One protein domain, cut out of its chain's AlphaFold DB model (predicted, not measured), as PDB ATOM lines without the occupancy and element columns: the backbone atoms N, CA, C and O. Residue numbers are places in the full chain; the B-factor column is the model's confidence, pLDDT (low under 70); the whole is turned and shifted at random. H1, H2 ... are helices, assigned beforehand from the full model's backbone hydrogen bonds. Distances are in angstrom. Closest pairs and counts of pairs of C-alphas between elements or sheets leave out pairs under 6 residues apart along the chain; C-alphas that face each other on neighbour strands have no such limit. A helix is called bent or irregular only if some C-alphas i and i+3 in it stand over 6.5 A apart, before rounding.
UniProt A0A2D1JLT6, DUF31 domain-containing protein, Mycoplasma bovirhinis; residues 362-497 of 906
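This is residues 362 to 497 of the 906 residues of the protein "DUF31 domain-containing protein" of Mycoplasma bovirhinis (UniProt A0A2D1JLT6). A flat body of helices in two groups: at one end H1 with H7 and H5b with H6 form two pairs, each running opposite ways; at the other, the loosely paired hairpin of H3 and H4 has short H2 touching both. Bent H5 reaches from H4 to the first group. The 136 printed residues hold seven named helices, H1 to H7 in chain order, and no named strand: all helix. The whole is compact, with a radius of gyration of the C-alphas of 16.5 A and spans of 47 by 41 by 21 A.

H1, residues 362 to 372, touches H7, residues 485 to 496, at a shallow tilt of 14 degrees; C-alphas 368 and 492 are closest, 4.7 A. H2, residues 378 to 382, touches H3, residues 388 to 404; C-alphas 382 and 391 are closest, 5.8 A. H4, residues 412 to 430, is the hub and forms a hairpin with H3, at 4 degrees; C-alphas 394 and 418 are closest, 6.9 A. H5, residues 433 to 461, was assigned as one helix by its hydrogen bonds but is bent, C-alphas 442 and 445 being 6.7 A apart: arms H5a, to 442, and H5b, from 445. H5b and H6, residues 467 to 478, form a hairpin at 15 degrees; C-alphas 456 and 474 are closest, 6.4 A. Every O i to N i+4 pair is within hydrogen-bond range in H1, H2, H3, H4, H5a, H5b and H6; H7 has 3 of 8, beside 7 of 9 O i to N i+3 pairs, and is only just irregular, with C-alphas 489 and 492 6.9 A apart.

H1 begins at C-alpha 362 (101.288, 174.650, 156.455). H3 measures 24.5 A, H4 27.1 A and H5b 24.2 A. H7 ends at C-alpha 496 (111.488, 176.372, 157.792).

The C-alphas farthest apart, of Ser 362 and Gly 431, are 49.0 A apart. The printed part has no cut and no long link. Residues 481 to 483 are under 70 in pLDDT.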
ATOM      1  N   SER A 362     102.032 174.476 157.707       94.19
ATOM      2  CA  SER A 362     101.288 174.650 156.455       94.19
ATOM      3  C   SER A 362     101.725 175.918 155.718       94.19
ATOM      4  O   SER A 362     101.947 175.898 154.503       94.19
ATOM      5  N   VAL A 363     101.951 177.004 156.460       94.81
ATOM      6  CA  VAL A 363     102.435 178.272 155.908       94.81
ATOM      7  C   VAL A 363     103.908 178.164 155.507       94.81
ATOM      8  O   VAL A 363     104.292 178.713 154.476       94.81
ATOM      9  N   GLN A 364     104.731 177.417 156.253       95.19
ATOM     10  CA  GLN A 364     106.123 177.136 155.877       95.19
ATOM     11  C   GLN A 364     106.210 176.383 154.545       95.19
ATOM     12  O   GLN A 364     107.005 176.765 153.685       95.19
ATOM     13  N   ILE A 365     105.390 175.342 154.357       96.19
ATOM     14  CA  ILE A 365     105.323 174.573 153.106       96.19
ATOM     15  C   ILE A 365     104.825 175.461 151.962       96.19
ATOM     16  O   ILE A 365     105.410 175.464 150.880       96.19
ATOM     17  N   ALA A 366     103.777 176.257 152.195       96.56
ATOM     18  CA  ALA A 366     103.261 177.180 151.190       96.56
ATOM     19  C   ALA A 366     104.320 178.211 150.760       96.56
ATOM     20  O   ALA A 366     104.471 178.480 149.566       96.56
ATOM     21  N   LEU A 367     105.078 178.756 151.717       96.44
ATOM     22  CA  LEU A 367     106.162 179.697 151.452       96.44
ATOM     23  C   LEU A 367     107.333 179.019 150.734       96.44
ATOM     24  O   LEU A 367     107.843 179.573 149.767       96.44
ATOM     25  N   GLU A 368     107.727 177.810 151.144       96.69
ATOM     26  CA  GLU A 368     108.754 177.019 150.450       96.69
ATOM     27  C   GLU A 368     108.401 176.818 148.974       96.69
ATOM     28  O   GLU A 368     109.239 177.042 148.102       96.69
ATOM     29  N   ASN A 369     107.149 176.446 148.694       96.19
ATOM     30  CA  ASN A 369     106.659 176.241 147.335       96.19
ATOM     31  C   ASN A 369     106.671 177.545 146.529       96.19
ATOM     32  O   ASN A 369     107.159 177.553 145.404       96.19
ATOM     33  N   ALA A 370     106.196 178.653 147.108       96.00
ATOM     34  CA  ALA A 370     106.201 179.956 146.442       96.00
ATOM     35  C   ALA A 370     107.622 180.432 146.102       96.00
ATOM     36  O   ALA A 370     107.868 180.911 144.998       96.00
ATOM     37  N   LEU A 371     108.572 180.259 147.024       94.44
ATOM     38  CA  LEU A 371     109.983 180.582 146.795       94.44
ATOM     39  C   LEU A 371     110.623 179.632 145.769       94.44
ATOM     40  O   LEU A 371     111.453 180.055 144.969       94.44
ATOM     41  N   GLY A 372     110.226 178.357 145.770       92.44
ATOM     42  CA  GLY A 372     110.723 177.333 144.850       92.44
ATOM     43  C   GLY A 372     110.268 177.490 143.395       92.44
ATOM     44  O   GLY A 372     110.845 176.842 142.526       92.44
ATOM     45  N   GLU A 373     109.275 178.339 143.117       91.44
ATOM     46  CA  GLU A 373     108.834 178.673 141.752       91.44
ATOM     47  C   GLU A 373     109.806 179.609 141.017       91.44
ATOM     48  O   GLU A 373     109.724 179.743 139.796       91.44
ATOM     49  N   VAL A 374     110.719 180.265 141.737       90.81
ATOM     50  CA  VAL A 374     111.657 181.224 141.149       90.81
ATOM     51  C   VAL A 374     112.931 180.516 140.704       90.81
ATOM     52  O   VAL A 374     113.700 179.999 141.514       90.81
ATOM     53  N   GLU A 375     113.190 180.539 139.399       87.62
ATOM     54  CA  GLU A 375     114.425 180.021 138.813       87.62
ATOM     55  C   GLU A 375     115.520 181.097 138.768       87.62
ATOM     56  O   GLU A 375     115.255 182.286 138.579       87.62
ATOM     57  N   PHE A 376     116.776 180.677 138.940       87.62
ATOM     58  CA  PHE A 376     117.928 181.566 138.803       87.62
ATOM     59  C   PHE A 376     118.238 181.813 137.319       87.62
ATOM     60  O   PHE A 376     118.475 180.860 136.574       87.62
ATOM     61  N   ASP A 377     118.291 183.075 136.889       90.25
ATOM     62  CA  ASP A 377     118.532 183.435 135.485       90.25
ATOM     63  C   ASP A 377     120.021 183.363 135.111       90.25
ATOM     64  O   ASP A 377     120.714 184.372 134.940       90.25
ATOM     65  N   ILE A 378     120.545 182.148 134.969       91.69
ATOM     66  CA  ILE A 378     121.949 181.959 134.591       91.69
ATOM     67  C   ILE A 378     122.270 182.565 133.214       91.69
ATOM     68  O   ILE A 378     123.368 183.078 133.014       91.69
ATOM     69  N   TYR A 379     121.308 182.584 132.285       92.62
ATOM     70  CA  TYR A 379     121.471 183.198 130.965       92.62
ATOM     71  C   TYR A 379     121.565 184.725 131.051       92.62
ATOM     72  O   TYR A 379     122.401 185.327 130.376       92.62
ATOM     73  N   GLY A 380     120.766 185.359 131.908       91.94
ATOM     74  CA  GLY A 380     120.888 186.777 132.231       91.94
ATOM     75  C   GLY A 380     122.258 187.112 132.816       91.94
ATOM     76  O   GLY A 380     122.864 188.113 132.431       91.94
ATOM     77  N   MET A 381     122.806 186.232 133.659       91.31
ATOM     78  CA  MET A 381     124.138 186.408 134.243       91.31
ATOM     79  C   MET A 381     125.261 186.371 133.191       91.31
ATOM     80  O   MET A 381     126.240 187.109 133.320       91.31
ATOM     81  N   VAL A 382     125.118 185.589 132.111       93.94
ATOM     82  CA  VAL A 382     126.072 185.586 130.978       93.94
ATOM     83  C   VAL A 382     126.229 186.987 130.377       93.94
ATOM     84  O   VAL A 382     127.325 187.374 129.969       93.94
ATOM     85  N   ASN A 383     125.161 187.790 130.371       91.44
ATOM     86  CA  ASN A 383     125.191 189.139 129.803       91.44
ATOM     87  C   ASN A 383     126.055 190.124 130.602       91.44
ATOM     88  O   ASN A 383     126.397 191.175 130.061       91.44
ATOM     89  N   LEU A 384     126.447 189.785 131.836       90.12
ATOM     90  CA  LEU A 384     127.331 190.612 132.664       90.12
ATOM     91  C   LEU A 384     128.783 190.628 132.160       90.12
ATOM     92  O   LEU A 384     129.521 191.575 132.453       90.12
ATOM     93  N   LEU A 385     129.191 189.598 131.410       90.25
ATOM     94  CA  LEU A 385     130.507 189.533 130.776       90.25
ATOM     95  C   LEU A 385     130.646 190.623 129.705       90.25
ATOM     96  O   LEU A 385     129.669 191.008 129.067       90.25
ATOM     97  N   ASP A 386     131.864 191.100 129.466       86.75
ATOM     98  CA  ASP A 386     132.136 192.028 128.358       86.75
ATOM     99  C   ASP A 386     132.601 191.285 127.090       86.75
ATOM    100  O   ASP A 386     132.330 191.725 125.975       86.75
ATOM    101  N   ASP A 387     133.239 190.119 127.243       89.94
ATOM    102  CA  ASP A 387     133.770 189.307 126.141       89.94
ATOM    103  C   ASP A 387     132.665 188.515 125.416       89.94
ATOM    104  O   ASP A 387     132.058 187.594 125.970       89.94
ATOM    105  N   GLN A 388     132.436 188.845 124.143       92.94
ATOM    106  CA  GLN A 388     131.421 188.203 123.307       92.94
ATOM    107  C   GLN A 388     131.719 186.726 123.001       92.94
ATOM    108  O   GLN A 388     130.784 185.931 122.890       92.94
ATOM    109  N   ASN A 389     132.990 186.333 122.890       92.50
ATOM    110  CA  ASN A 389     133.363 184.936 122.672       92.50
ATOM    111  C   ASN A 389     133.061 184.108 123.920       92.50
ATOM    112  O   ASN A 389     132.441 183.050 123.813       92.50
ATOM    113  N   ALA A 390     133.404 184.632 125.101       92.88
ATOM    114  CA  ALA A 390     133.068 184.000 126.375       92.88
ATOM    115  C   ALA A 390     131.547 183.852 126.559       92.88
ATOM    116  O   ALA A 390     131.080 182.801 126.995       92.88
ATOM    117  N   LYS A 391     130.754 184.864 126.170       95.06
ATOM    118  CA  LYS A 391     129.282 184.765 126.183       95.06
ATOM    119  C   LYS A 391     128.777 183.613 125.326       95.06
ATOM    120  O   LYS A 391     127.955 182.823 125.782       95.06
ATOM    121  N   ASN A 392     129.263 183.527 124.091       95.56
ATOM    122  CA  ASN A 392     128.832 182.505 123.142       95.56
ATOM    123  C   ASN A 392     129.234 181.096 123.614       95.56
ATOM    124  O   ASN A 392     128.423 180.178 123.539       95.56
ATOM    125  N   GLU A 393     130.450 180.943 124.148       95.69
ATOM    126  CA  GLU A 393     130.965 179.691 124.719       95.69
ATOM    127  C   GLU A 393     130.085 179.193 125.876       95.69
ATOM    128  O   GLU A 393     129.625 178.049 125.880       95.69
ATOM    129  N   ILE A 394     129.817 180.066 126.851       96.12
ATOM    130  CA  ILE A 394     129.013 179.720 128.023       96.12
ATOM    131  C   ILE A 394     127.566 179.423 127.624       96.12
ATOM    132  O   ILE A 394     126.982 178.450 128.101       96.12
ATOM    133  N   LYS A 395     126.996 180.217 126.712       95.81
ATOM    134  CA  LYS A 395     125.643 179.990 126.205       95.81
ATOM    135  C   LYS A 395     125.520 178.635 125.506       95.81
ATOM    136  O   LYS A 395     124.579 177.907 125.789       95.81
ATOM    137  N   ALA A 396     126.492 178.256 124.674       94.94
ATOM    138  CA  ALA A 396     126.497 176.951 124.016       94.94
ATOM    139  C   ALA A 396     126.555 175.788 125.022       94.94
ATOM    140  O   ALA A 396     125.871 174.784 124.837       94.94
ATOM    141  N   ARG A 397     127.326 175.930 126.113       95.81
ATOM    142  CA  ARG A 397     127.371 174.938 127.205       95.81
ATOM    143  C   ARG A 397     126.016 174.785 127.897       95.81
ATOM    144  O   ARG A 397     125.593 173.659 128.142       95.81
ATOM    145  N   LEU A 398     125.340 175.899 128.188       95.19
ATOM    146  CA  LEU A 398     123.996 175.885 128.771       95.19
ATOM    147  C   LEU A 398     122.973 175.276 127.801       95.19
ATOM    148  O   LEU A 398     122.209 174.400 128.193       95.19
ATOM    149  N   ASP A 399     122.985 175.669 126.529       95.12
ATOM    150  CA  ASP A 399     122.042 175.154 125.529       95.12
ATOM    151  C   ASP A 399     122.219 173.641 125.303       95.12
ATOM    152  O   ASP A 399     121.231 172.915 125.196       95.12
ATOM    153  N   ALA A 400     123.464 173.150 125.302       93.94
ATOM    154  CA  ALA A 400     123.767 171.725 125.182       93.94
ATOM    155  C   ALA A 400     123.271 170.911 126.388       93.94
ATOM    156  O   ALA A 400     122.643 169.871 126.209       93.94
ATOM    157  N   ASP A 401     123.523 171.376 127.613       94.88
ATOM    158  CA  ASP A 401     123.031 170.713 128.828       94.88
ATOM    159  C   ASP A 401     121.496 170.704 128.872       94.88
ATOM    160  O   ASP A 401     120.889 169.659 129.096       94.88
ATOM    161  N   LYS A 402     120.859 171.830 128.535       93.25
ATOM    162  CA  LYS A 402     119.399 171.949 128.461       93.25
ATOM    163  C   LYS A 402     118.779 170.973 127.457       93.25
ATOM    164  O   LYS A 402     117.741 170.386 127.744       93.25
ATOM    165  N   ALA A 403     119.403 170.794 126.292       92.25
ATOM    166  CA  ALA A 403     118.937 169.863 125.265       92.25
ATOM    167  C   ALA A 403     119.083 168.386 125.675       92.25
ATOM    168  O   ALA A 403     118.324 167.542 125.201       92.25
ATOM    169  N   ASN A 404     120.038 168.078 126.555       90.81
ATOM    170  CA  ASN A 404     120.305 166.721 127.028       90.81
ATOM    171  C   ASN A 404     119.422 166.300 128.217       90.81
ATOM    172  O   ASN A 404     119.389 165.116 128.553       90.81
ATOM    173  N   ASN A 405     118.697 167.232 128.843       87.75
ATOM    174  CA  ASN A 405     117.848 166.949 129.998       87.75
ATOM    175  C   ASN A 405     116.375 166.793 129.610       87.75
ATOM    176  O   ASN A 405     115.787 167.618 128.915       87.75
ATOM    177  N   SER A 406     115.759 165.725 130.121       83.38
ATOM    178  CA  SER A 406     114.368 165.354 129.811       83.38
ATOM    179  C   SER A 406     113.308 166.361 130.278       83.38
ATOM    180  O   SER A 406     112.213 166.390 129.723       83.38
ATOM    181  N   ASP A 407     113.626 167.205 131.261       83.50
ATOM    182  CA  ASP A 407     112.760 168.282 131.753       83.50
ATOM    183  C   ASP A 407     112.954 169.607 130.991       83.50
ATOM    184  O   ASP A 407     112.271 170.593 131.274       83.50
ATOM    185  N   GLY A 408     113.872 169.635 130.017       84.19
ATOM    186  CA  GLY A 408     114.205 170.820 129.237       84.19
ATOM    187  C   GLY A 408     114.845 171.935 130.064       84.19
ATOM    188  O   GLY A 408     114.740 173.101 129.674       84.19
ATOM    189  N   LYS A 409     115.478 171.611 131.201       86.31
ATOM    190  CA  LYS A 409     116.160 172.565 132.089       86.31
ATOM    191  C   LYS A 409     117.653 172.274 132.187       86.31
ATOM    192  O   LYS A 409     118.128 171.205 131.822       86.31
ATOM    193  N   ASN A 410     118.413 173.248 132.680       90.19
ATOM    194  CA  ASN A 410     119.821 173.033 132.991       90.19
ATOM    195  C   ASN A 410     119.993 172.272 134.309       90.19
ATOM    196  O   ASN A 410     119.288 172.556 135.281       90.19
ATOM    197  N   THR A 411     120.963 171.358 134.374       89.31
ATOM    198  CA  THR A 411     121.278 170.667 135.629       89.31
ATOM    199  C   THR A 411     121.883 171.645 136.646       89.31
ATOM    200  O   THR A 411     122.705 172.491 136.277       89.31
ATOM    201  N   PRO A 412     121.574 171.516 137.954       87.94
ATOM    202  CA  PRO A 412     122.169 172.374 138.984       87.94
ATOM    203  C   PRO A 412     123.704 172.357 138.983       87.94
ATOM    204  O   PRO A 412     124.334 173.379 139.249       87.94
ATOM    205  N   ALA A 413     124.315 171.218 138.637       88.25
ATOM    206  CA  ALA A 413     125.765 171.081 138.529       88.25
ATOM    207  C   ALA A 413     126.349 171.962 137.411       88.25
ATOM    208  O   ALA A 413     127.336 172.665 137.636       88.25
ATOM    209  N   VAL A 414     125.725 171.971 136.225       90.88
ATOM    210  CA  VAL A 414     126.161 172.819 135.108       90.88
ATOM    211  C   VAL A 414     125.915 174.291 135.414       90.88
ATOM    212  O   VAL A 414     126.809 175.104 135.177       90.88
ATOM    213  N   VAL A 415     124.769 174.642 136.006       91.00
ATOM    214  CA  VAL A 415     124.484 176.028 136.408       91.00
ATOM    215  C   VAL A 415     125.513 176.532 137.423       91.00
ATOM    216  O   VAL A 415     126.059 177.615 137.232       91.00
ATOM    217  N   ASN A 416     125.848 175.742 138.448       90.44
ATOM    218  CA  ASN A 416     126.861 176.108 139.442       90.44
ATOM    219  C   ASN A 416     128.259 176.260 138.810       90.44
ATOM    220  O   ASN A 416     128.981 177.219 139.079       90.44
ATOM    221  N   ALA A 417     128.640 175.346 137.911       91.25
ATOM    222  CA  ALA A 417     129.916 175.429 137.200       91.25
ATOM    223  C   ALA A 417     130.000 176.675 136.303       91.25
ATOM    224  O   ALA A 417     131.024 177.359 136.288       91.25
ATOM    225  N   VAL A 418     128.927 176.990 135.573       93.75
ATOM    226  CA  VAL A 418     128.835 178.190 134.731       93.75
ATOM    227  C   VAL A 418     128.836 179.460 135.578       93.75
ATOM    228  O   VAL A 418     129.547 180.404 135.247       93.75
ATOM    229  N   PHE A 419     128.105 179.475 136.691       92.38
ATOM    230  CA  PHE A 419     128.103 180.584 137.638       92.38
ATOM    231  C   PHE A 419     129.530 180.911 138.099       92.38
ATOM    232  O   PHE A 419     129.982 182.049 137.968       92.38
ATOM    233  N   ASN A 420     130.269 179.900 138.568       91.00
ATOM    234  CA  ASN A 420     131.643 180.072 139.043       91.00
ATOM    235  C   ASN A 420     132.594 180.521 137.923       91.00
ATOM    236  O   ASN A 420     133.462 181.360 138.155       91.00
ATOM    237  N   ASP A 421     132.415 180.016 136.698       92.88
ATOM    238  CA  ASP A 421     133.186 180.452 135.526       92.88
ATOM    239  C   ASP A 421     132.936 181.936 135.200       92.88
ATOM    240  O   ASP A 421     133.886 182.703 135.040       92.88
ATOM    241  N   ILE A 422     131.675 182.388 135.204       90.75
ATOM    242  CA  ILE A 422     131.333 183.805 134.995       90.75
ATOM    243  C   ILE A 422     131.989 184.684 136.070       90.75
ATOM    244  O   ILE A 422     132.620 185.686 135.728       90.75
ATOM    245  N   ILE A 423     131.893 184.310 137.352       88.81
ATOM    246  CA  ILE A 423     132.526 185.061 138.451       88.81
ATOM    247  C   ILE A 423     134.043 185.143 138.265       88.81
ATOM    248  O   ILE A 423     134.613 186.231 138.366       88.81
ATOM    249  N   ASN A 424     134.695 184.023 137.948       89.06
ATOM    250  CA  ASN A 424     136.138 183.987 137.725       89.06
ATOM    251  C   ASN A 424     136.551 184.890 136.558       89.06
ATOM    252  O   ASN A 424     137.500 185.665 136.685       89.06
ATOM    253  N   ARG A 425     135.820 184.851 135.438       89.00
ATOM    254  CA  ARG A 425     136.098 185.709 134.276       89.00
ATOM    255  C   ARG A 425     135.922 187.189 134.615       89.00
ATOM    256  O   ARG A 425     136.811 187.977 134.308       89.00
ATOM    257  N   LEU A 426     134.852 187.560 135.323       83.81
ATOM    258  CA  LEU A 426     134.636 188.938 135.786       83.81
ATOM    259  C   LEU A 426     135.767 189.432 136.706       83.81
ATOM    260  O   LEU A 426     136.223 190.568 136.568       83.81
ATOM    261  N   GLN A 427     136.258 188.585 137.617       84.62
ATOM    262  CA  GLN A 427     137.378 188.927 138.503       84.62
ATOM    263  C   GLN A 427     138.701 189.094 137.744       84.62
ATOM    264  O   GLN A 427     139.459 190.025 138.027       84.62
ATOM    265  N   ILE A 428     138.972 188.224 136.764       82.75
ATOM    266  CA  ILE A 428     140.162 188.314 135.910       82.75
ATOM    267  C   ILE A 428     140.143 189.615 135.097       82.75
ATOM    268  O   ILE A 428     141.158 190.310 135.060       82.75
ATOM    269  N   THR A 429     139.000 189.976 134.500       80.38
ATOM    270  CA  THR A 429     138.847 191.223 133.730       80.38
ATOM    271  C   THR A 429     139.083 192.470 134.587       80.38
ATOM    272  O   THR A 429     139.702 193.420 134.115       80.38
ATOM    273  N   ALA A 430     138.644 192.472 135.848       78.88
ATOM    274  CA  ALA A 430     138.811 193.614 136.748       78.88
ATOM    275  C   ALA A 430     140.277 193.856 137.180       78.88
ATOM    276  O   ALA A 430     140.675 194.994 137.426       78.88
ATOM    277  N   GLY A 431     141.105 192.809 137.280       75.62
ATOM    278  CA  GLY A 431     142.568 192.903 137.433       75.62
ATOM    279  C   GLY A 431     143.119 193.447 138.770       75.62
ATOM    280  O   GLY A 431     144.296 193.225 139.069       75.62
ATOM    281  N   SER A 432     142.307 194.119 139.597       84.56
ATOM    282  CA  SER A 432     142.659 194.623 140.937       84.56
ATOM    283  C   SER A 432     141.491 194.507 141.924       84.56
ATOM    284  O   SER A 432     140.337 194.494 141.512       84.56
ATOM    285  N   GLN A 433     141.776 194.470 143.230       80.19
ATOM    286  CA  GLN A 433     140.747 194.329 144.272       80.19
ATOM    287  C   GLN A 433     139.712 195.470 144.255       80.19
ATOM    288  O   GLN A 433     138.517 195.204 144.332       80.19
ATOM    289  N   ALA A 434     140.153 196.718 144.074       83.31
ATOM    290  CA  ALA A 434     139.255 197.873 144.000       83.31
ATOM    291  C   ALA A 434     138.335 197.819 142.764       83.31
ATOM    292  O   ALA A 434     137.144 198.089 142.863       83.31
ATOM    293  N   ALA A 435     138.862 197.401 141.608       83.44
ATOM    294  CA  ALA A 435     138.060 197.230 140.394       83.44
ATOM    295  C   ALA A 435     137.092 196.037 140.492       83.44
ATOM    296  O   ALA A 435     136.015 196.061 139.899       83.44
ATOM    297  N   ILE A 436     137.463 194.992 141.243       80.62
ATOM    298  CA  ILE A 436     136.568 193.876 141.562       80.62
ATOM    299  C   ILE A 436     135.388 194.403 142.381       80.62
ATOM    300  O   ILE A 436     134.248 194.148 142.007       80.62
ATOM    301  N   GLU A 437     135.639 195.158 143.453       81.50
ATOM    302  CA  GLU A 437     134.596 195.775 144.291       81.50
ATOM    303  C   GLU A 437     133.670 196.689 143.476       81.50
ATOM    304  O   GLU A 437     132.452 196.527 143.531       81.50
ATOM    305  N   GLU A 438     134.230 197.547 142.623       84.94
ATOM    306  CA  GLU A 438     133.454 198.400 141.718       84.94
ATOM    307  C   GLU A 438     132.592 197.586 140.729       84.94
ATOM    308  O   GLU A 438     131.427 197.913 140.490       84.94
ATOM    309  N   MET A 439     133.129 196.496 140.167       84.75
ATOM    310  CA  MET A 439     132.381 195.578 139.299       84.75
ATOM    311  C   MET A 439     131.240 194.887 140.057       84.75
ATOM    312  O   MET A 439     130.121 194.809 139.534       84.75
ATOM    313  N   TRP A 440     131.491 194.426 141.289       85.00
ATOM    314  CA  TRP A 440     130.456 193.834 142.136       85.00
ATOM    315  C   TRP A 440     129.330 194.831 142.388       85.00
ATOM    316  O   TRP A 440     128.165 194.463 142.254       85.00
ATOM    317  N   GLU A 441     129.647 196.081 142.714       85.62
ATOM    318  CA  GLU A 441     128.648 197.119 142.970       85.62
ATOM    319  C   GLU A 441     127.850 197.498 141.717       85.62
ATOM    320  O   GLU A 441     126.628 197.624 141.789       85.62
ATOM    321  N   LYS A 442     128.513 197.650 140.563       86.38
ATOM    322  CA  LYS A 442     127.878 198.169 139.340       86.38
ATOM    323  C   LYS A 442     127.152 197.120 138.505       86.38
ATOM    324  O   LYS A 442     126.143 197.448 137.886       86.38
ATOM    325  N   LYS A 443     127.665 195.887 138.434       85.31
ATOM    326  CA  LYS A 443     127.142 194.840 137.536       85.31
ATOM    327  C   LYS A 443     126.437 193.724 138.294       85.31
ATOM    328  O   LYS A 443     125.277 193.426 138.027       85.31
ATOM    329  N   TYR A 444     127.131 193.108 139.248       85.88
ATOM    330  CA  TYR A 444     126.635 191.888 139.886       85.88
ATOM    331  C   TYR A 444     125.548 192.151 140.938       85.88
ATOM    332  O   TYR A 444     124.517 191.480 140.955       85.88
ATOM    333  N   THR A 445     125.752 193.141 141.808       85.88
ATOM    334  CA  THR A 445     124.828 193.454 142.909       85.88
ATOM    335  C   THR A 445     123.426 193.818 142.411       85.88
ATOM    336  O   THR A 445     122.466 193.280 142.965       85.88
ATOM    337  N   PRO A 446     123.251 194.661 141.371       88.06
ATOM    338  CA  PRO A 446     121.929 194.944 140.815       88.06
ATOM    339  C   PRO A 446     121.242 193.688 140.271       88.06
ATOM    340  O   PRO A 446     120.085 193.442 140.608       88.06
ATOM    341  N   PHE A 447     121.972 192.861 139.512       88.38
ATOM    342  CA  PHE A 447     121.458 191.606 138.960       88.38
ATOM    343  C   PHE A 447     120.950 190.669 140.065       88.38
ATOM    344  O   PHE A 447     119.829 190.165 139.995       88.38
ATOM    345  N   ILE A 448     121.737 190.470 141.124       85.94
ATOM    346  CA  ILE A 448     121.338 189.613 142.243       85.94
ATOM    347  C   ILE A 448     120.162 190.203 143.022       85.94
ATOM    348  O   ILE A 448     119.219 189.472 143.321       85.94
ATOM    349  N   LYS A 449     120.146 191.512 143.305       85.56
ATOM    350  CA  LYS A 449     119.015 192.165 143.994       85.56
ATOM    351  C   LYS A 449     117.694 192.002 143.240       85.56
ATOM    352  O   LYS A 449     116.665 191.784 143.872       85.56
ATOM    353  N   GLU A 450     117.715 192.060 141.909       87.38
ATOM    354  CA  GLU A 450     116.528 191.794 141.092       87.38
ATOM    355  C   GLU A 450     116.026 190.350 141.265       87.38
ATOM    356  O   GLU A 450     114.830 190.122 141.436       87.38
ATOM    357  N   HIS A 451     116.930 189.368 141.296       87.00
ATOM    358  CA  HIS A 451     116.574 187.959 141.507       87.00
ATOM    359  C   HIS A 451     115.994 187.699 142.895       87.00
ATOM    360  O   HIS A 451     114.990 187.005 143.039       87.00
ATOM    361  N   TRP A 452     116.581 188.313 143.916       86.25
ATOM    362  CA  TRP A 452     116.053 188.303 145.273       86.25
ATOM    363  C   TRP A 452     114.668 188.943 145.369       86.25
ATOM    364  O   TRP A 452     113.790 188.421 146.054       86.25
ATOM    365  N   LYS A 453     114.425 190.028 144.629       89.81
ATOM    366  CA  LYS A 453     113.098 190.639 144.545       89.81
ATOM    367  C   LYS A 453     112.059 189.682 143.946       89.81
ATOM    368  O   LYS A 453     110.947 189.631 144.464       89.81
ATOM    369  N   LYS A 454     112.416 188.875 142.938       92.19
ATOM    370  CA  LYS A 454     111.503 187.872 142.353       92.19
ATOM    371  C   LYS A 454     111.008 186.857 143.392       92.19
ATOM    372  O   LYS A 454     109.849 186.463 143.327       92.19
ATOM    373  N   LEU A 455     111.838 186.479 144.372       92.25
ATOM    374  CA  LEU A 455     111.432 185.609 145.489       92.25
ATOM    375  C   LEU A 455     110.346 186.254 146.360       92.25
ATOM    376  O   LEU A 455     109.355 185.603 146.689       92.25
ATOM    377  N   TYR A 456     110.505 187.536 146.699       94.38
ATOM    378  CA  TYR A 456     109.473 188.294 147.413       94.38
ATOM    379  C   TYR A 456     108.189 188.409 146.581       94.38
ATOM    380  O   TYR A 456     107.113 188.082 147.076       94.38
ATOM    381  N   ASP A 457     108.307 188.815 145.314       95.44
ATOM    382  CA  ASP A 457     107.161 189.023 144.423       95.44
ATOM    383  C   ASP A 457     106.376 187.709 144.210       95.44
ATOM    384  O   ASP A 457     105.146 187.715 144.164       95.44
ATOM    385  N   ALA A 458     107.066 186.563 144.136       95.88
ATOM    386  CA  ALA A 458     106.440 185.245 144.036       95.88
ATOM    387  C   ALA A 458     105.623 184.886 145.284       95.88
ATOM    388  O   ALA A 458     104.505 184.381 145.158       95.88
ATOM    389  N   ALA A 459     106.146 185.178 146.479       96.00
ATOM    390  CA  ALA A 459     105.413 184.990 147.725       96.00
ATOM    391  C   ALA A 459     104.207 185.941 147.811       96.00
ATOM    392  O   ALA A 459     103.084 185.487 148.030       96.00
ATOM    393  N   GLU A 460     104.407 187.238 147.568       96.88
ATOM    394  CA  GLU A 460     103.351 188.259 147.600       96.88
ATOM    395  C   GLU A 460     102.200 187.918 146.641       96.88
ATOM    396  O   GLU A 460     101.031 187.951 147.030       96.88
ATOM    397  N   LYS A 461     102.521 187.468 145.421       96.62
ATOM    398  CA  LYS A 461     101.541 187.070 144.400       96.62
ATOM    399  C   LYS A 461     100.618 185.931 144.841       96.62
ATOM    400  O   LYS A 461      99.514 185.824 144.310       96.62
ATOM    401  N   LYS A 462     101.023 185.080 145.793       95.38
ATOM    402  CA  LYS A 462     100.135 184.027 146.313       95.38
ATOM    403  C   LYS A 462      98.937 184.597 147.071       95.38
ATOM    404  O   LYS A 462      97.915 183.926 147.129       95.38
ATOM    405  N   GLY A 463      99.053 185.790 147.662       93.94
ATOM    406  CA  GLY A 463      97.959 186.447 148.390       93.94
ATOM    407  C   GLY A 463      97.501 185.737 149.673       93.94
ATOM    408  O   GLY A 463      96.457 186.087 150.213       93.94
ATOM    409  N   ILE A 464      98.254 184.742 150.159       94.62
ATOM    410  CA  ILE A 464      97.916 183.925 151.343       94.62
ATOM    411  C   ILE A 464      98.796 184.214 152.565       94.62
ATOM    412  O   ILE A 464      98.507 183.732 153.657       94.62
ATOM    413  N   PHE A 465      99.886 184.968 152.398       96.00
ATOM    414  CA  PHE A 465     100.804 185.293 153.490       96.00
ATOM    415  C   PHE A 465     100.400 186.601 154.162       96.00
ATOM    416  O   PHE A 465      99.990 187.554 153.502       96.00
ATOM    417  N   SER A 466     100.547 186.662 155.486       95.00
ATOM    418  CA  SER A 466     100.313 187.895 156.234       95.00
ATOM    419  C   SER A 466     101.349 188.965 155.878       95.00
ATOM    420  O   SER A 466     102.478 188.660 155.484       95.00
ATOM    421  N   GLN A 467     100.997 190.235 156.099       94.69
ATOM    422  CA  GLN A 467     101.935 191.337 155.884       94.69
ATOM    423  C   GLN A 467     103.180 191.226 156.778       94.69
ATOM    424  O   GLN A 467     104.261 191.627 156.363       94.69
ATOM    425  N   ASP A 468     103.056 190.645 157.977       89.12
ATOM    426  CA  ASP A 468     104.200 190.361 158.854       89.12
ATOM    427  C   ASP A 468     105.181 189.378 158.195       89.12
ATOM    428  O   ASP A 468     106.372 189.665 158.106       89.12
ATOM    429  N   ILE A 469     104.684 188.267 157.638       93.00
ATOM    430  CA  ILE A 469     105.523 187.290 156.926       93.00
ATOM    431  C   ILE A 469     106.198 187.938 155.717       93.00
ATOM    432  O   ILE A 469     107.403 187.765 155.531       93.00
ATOM    433  N   LEU A 470     105.455 188.708 154.918       95.44
ATOM    434  CA  LEU A 470     106.010 189.402 153.754       95.44
ATOM    435  C   LEU A 470     107.070 190.432 154.165       95.44
ATOM    436  O   LEU A 470     108.140 190.486 153.561       95.44
ATOM    437  N   ASN A 471     106.839 191.201 155.230       92.88
ATOM    438  CA  ASN A 471     107.817 192.160 155.745       92.88
ATOM    439  C   ASN A 471     109.087 191.461 156.254       92.88
ATOM    440  O   ASN A 471     110.192 191.897 155.932       92.88
ATOM    441  N   ARG A 472     108.957 190.352 156.993       90.75
ATOM    442  CA  ARG A 472     110.100 189.540 157.446       90.75
ATOM    443  C   ARG A 472     110.867 188.935 156.277       90.75
ATOM    444  O   ARG A 472     112.092 188.968 156.283       90.75
ATOM    445  N   LEU A 473     110.161 188.433 155.261       93.19
ATOM    446  CA  LEU A 473     110.757 187.938 154.020       93.19
ATOM    447  C   LEU A 473     111.545 189.035 153.316       93.19
ATOM    448  O   LEU A 473     112.711 188.836 152.993       93.19
ATOM    449  N   LYS A 474     110.942 190.210 153.138       91.94
ATOM    450  CA  LYS A 474     111.602 191.373 152.546       91.94
ATOM    451  C   LYS A 474     112.868 191.758 153.313       91.94
ATOM    452  O   LYS A 474     113.887 192.037 152.687       91.94
ATOM    453  N   ASN A 475     112.821 191.747 154.644       88.81
ATOM    454  CA  ASN A 475     113.970 192.077 155.486       88.81
ATOM    455  C   ASN A 475     115.081 191.012 155.409       88.81
ATOM    456  O   ASN A 475     116.213 191.382 155.112       88.81
ATOM    457  N   ASP A 476     114.779 189.711 155.565       88.31
ATOM    458  CA  ASP A 476     115.790 188.630 155.459       88.31
ATOM    459  C   ASP A 476     116.421 188.596 154.056       88.31
ATOM    460  O   ASP A 476     117.614 188.333 153.928       88.31
ATOM    461  N   ILE A 477     115.658 188.937 153.012       87.12
ATOM    462  CA  ILE A 477     116.180 189.107 151.652       87.12
ATOM    463  C   ILE A 477     117.141 190.305 151.564       87.12
ATOM    464  O   ILE A 477     118.233 190.178 151.013       87.12
ATOM    465  N   ASN A 478     116.753 191.468 152.095       83.56
ATOM    466  CA  ASN A 478     117.545 192.699 151.997       83.56
ATOM    467  C   ASN A 478     118.847 192.652 152.807       83.56
ATOM    468  O   ASN A 478     119.833 193.273 152.413       83.56
ATOM    469  N   GLU A 479     118.858 191.935 153.931       76.75
ATOM    470  CA  GLU A 479     120.033 191.782 154.797       76.75
ATOM    471  C   GLU A 479     121.075 190.811 154.224       76.75
ATOM    472  O   GLU A 479     122.223 190.776 154.677       76.75
ATOM    473  N   ARG A 480     120.715 190.017 153.210       70.25
ATOM    474  CA  ARG A 480     121.615 189.029 152.620       70.25
ATOM    475  C   ARG A 480     122.442 189.610 151.486       70.25
ATOM    476  O   ARG A 480     121.947 189.966 150.421       70.25
ATOM    477  N   THR A 481     123.757 189.554 151.657       61.78
ATOM    478  CA  THR A 481     124.708 189.637 150.547       61.78
ATOM    479  C   THR A 481     124.977 188.228 150.028       61.78
ATOM    480  O   THR A 481     125.919 187.572 150.473       61.78
ATOM    481  N   VAL A 482     124.142 187.708 149.131       58.69
ATOM    482  CA  VAL A 482     124.405 186.385 148.541       58.69
ATOM    483  C   VAL A 482     125.352 186.521 147.356       58.69
ATOM    484  O   VAL A 482     125.113 187.332 146.465       58.69
ATOM    485  N   ARG A 483     126.442 185.745 147.376       63.44
ATOM    486  CA  ARG A 483     127.491 185.757 146.343       63.44
ATOM    487  C   ARG A 483     127.566 184.457 145.533       63.44
ATOM    488  O   ARG A 483     128.467 184.337 144.708       63.44
ATOM    489  N   ASP A 484     126.657 183.502 145.751       75.00
ATOM    490  CA  ASP A 484     126.681 182.181 145.111       75.00
ATOM    491  C   ASP A 484     125.285 181.631 144.751       75.00
ATOM    492  O   ASP A 484     124.261 182.012 145.325       75.00
ATOM    493  N   TYR A 485     125.263 180.739 143.756       82.62
ATOM    494  CA  TYR A 485     124.062 180.086 143.223       82.62
ATOM    495  C   TYR A 485     123.399 179.128 144.226       82.62
ATOM    496  O   TYR A 485     122.170 179.080 144.317       82.62
ATOM    497  N   GLU A 486     124.192 178.384 145.002       84.75
ATOM    498  CA  GLU A 486     123.677 177.381 145.941       84.75
ATOM    499  C   GLU A 486     122.811 178.015 147.027       84.75
ATOM    500  O   GLU A 486     121.729 177.516 147.337       84.75
ATOM    501  N   THR A 487     123.240 179.155 147.564       84.31
ATOM    502  CA  THR A 487     122.478 179.905 148.561       84.31
ATOM    503  C   THR A 487     121.135 180.380 148.005       84.31
ATOM    504  O   THR A 487     120.136 180.325 148.722       84.31
ATOM    505  N   PHE A 488     121.078 180.813 146.739       86.25
ATOM    506  CA  PHE A 488     119.820 181.213 146.099       86.25
ATOM    507  C   PHE A 488     118.861 180.025 145.958       86.25
ATOM    508  O   PHE A 488     117.719 180.094 146.406       86.25
ATOM    509  N   VAL A 489     119.326 178.903 145.400       85.69
ATOM    510  CA  VAL A 489     118.484 177.709 145.187       85.69
ATOM    511  C   VAL A 489     118.000 177.106 146.504       85.69
ATOM    512  O   VAL A 489     116.849 176.674 146.620       85.69
ATOM    513  N   ASN A 490     118.860 177.102 147.520       89.12
ATOM    514  CA  ASN A 490     118.523 176.584 148.840       89.12
ATOM    515  C   ASN A 490     117.695 177.570 149.673       89.12
ATOM    516  O   ASN A 490     117.205 177.193 150.739       89.12
ATOM    517  N   TYR A 491     117.464 178.798 149.195       90.38
ATOM    518  CA  TYR A 491     116.716 179.803 149.944       90.38
ATOM    519  C   TYR A 491     115.275 179.386 150.241       90.38
ATOM    520  O   TYR A 491     114.740 179.752 151.279       90.38
ATOM    521  N   LYS A 492     114.647 178.549 149.409       91.81
ATOM    522  CA  LYS A 492     113.320 177.995 149.729       91.81
ATOM    523  C   LYS A 492     113.283 177.278 151.086       91.81
ATOM    524  O   LYS A 492     112.312 177.427 151.818       91.81
ATOM    525  N   GLN A 493     114.375 176.611 151.485       91.88
ATOM    526  CA  GLN A 493     114.494 175.940 152.789       91.88
ATOM    527  C   GLN A 493     114.522 176.925 153.964       91.88
ATOM    528  O   GLN A 493     114.297 176.549 155.116       91.88
ATOM    529  N   ARG A 494     114.758 178.213 153.685       91.00
ATOM    530  CA  ARG A 494     114.692 179.286 154.674       91.00
ATOM    531  C   ARG A 494     113.292 179.432 155.265       91.00
ATOM    532  O   ARG A 494     113.194 179.875 156.405       91.00
ATOM    533  N   SER A 495     112.235 179.013 154.556       92.38
ATOM    534  CA  SER A 495     110.855 179.042 155.064       92.38
ATOM    535  C   SER A 495     110.700 178.314 156.407       92.38
ATOM    536  O   SER A 495     109.940 178.760 157.264       92.38
ATOM    537  N   LYS A 496     111.472 177.237 156.604       91.50
ATOM    538  CA  LYS A 496     111.488 176.372 157.792       91.50
ATOM    539  C   LYS A 496     112.620 176.697 158.765       91.50
ATOM    540  O   LYS A 496     112.742 176.071 159.819       91.50
ATOM    541  N   ALA A 497     113.496 177.635 158.413       89.31
ATOM    542  CA  ALA A 497     114.667 177.916 159.220       89.31
ATOM    543  C   ALA A 497     114.292 178.675 160.505       89.31
ATOM    544  O   ALA A 497     113.362 179.488 160.560       89.31
TER     545      ALA A 497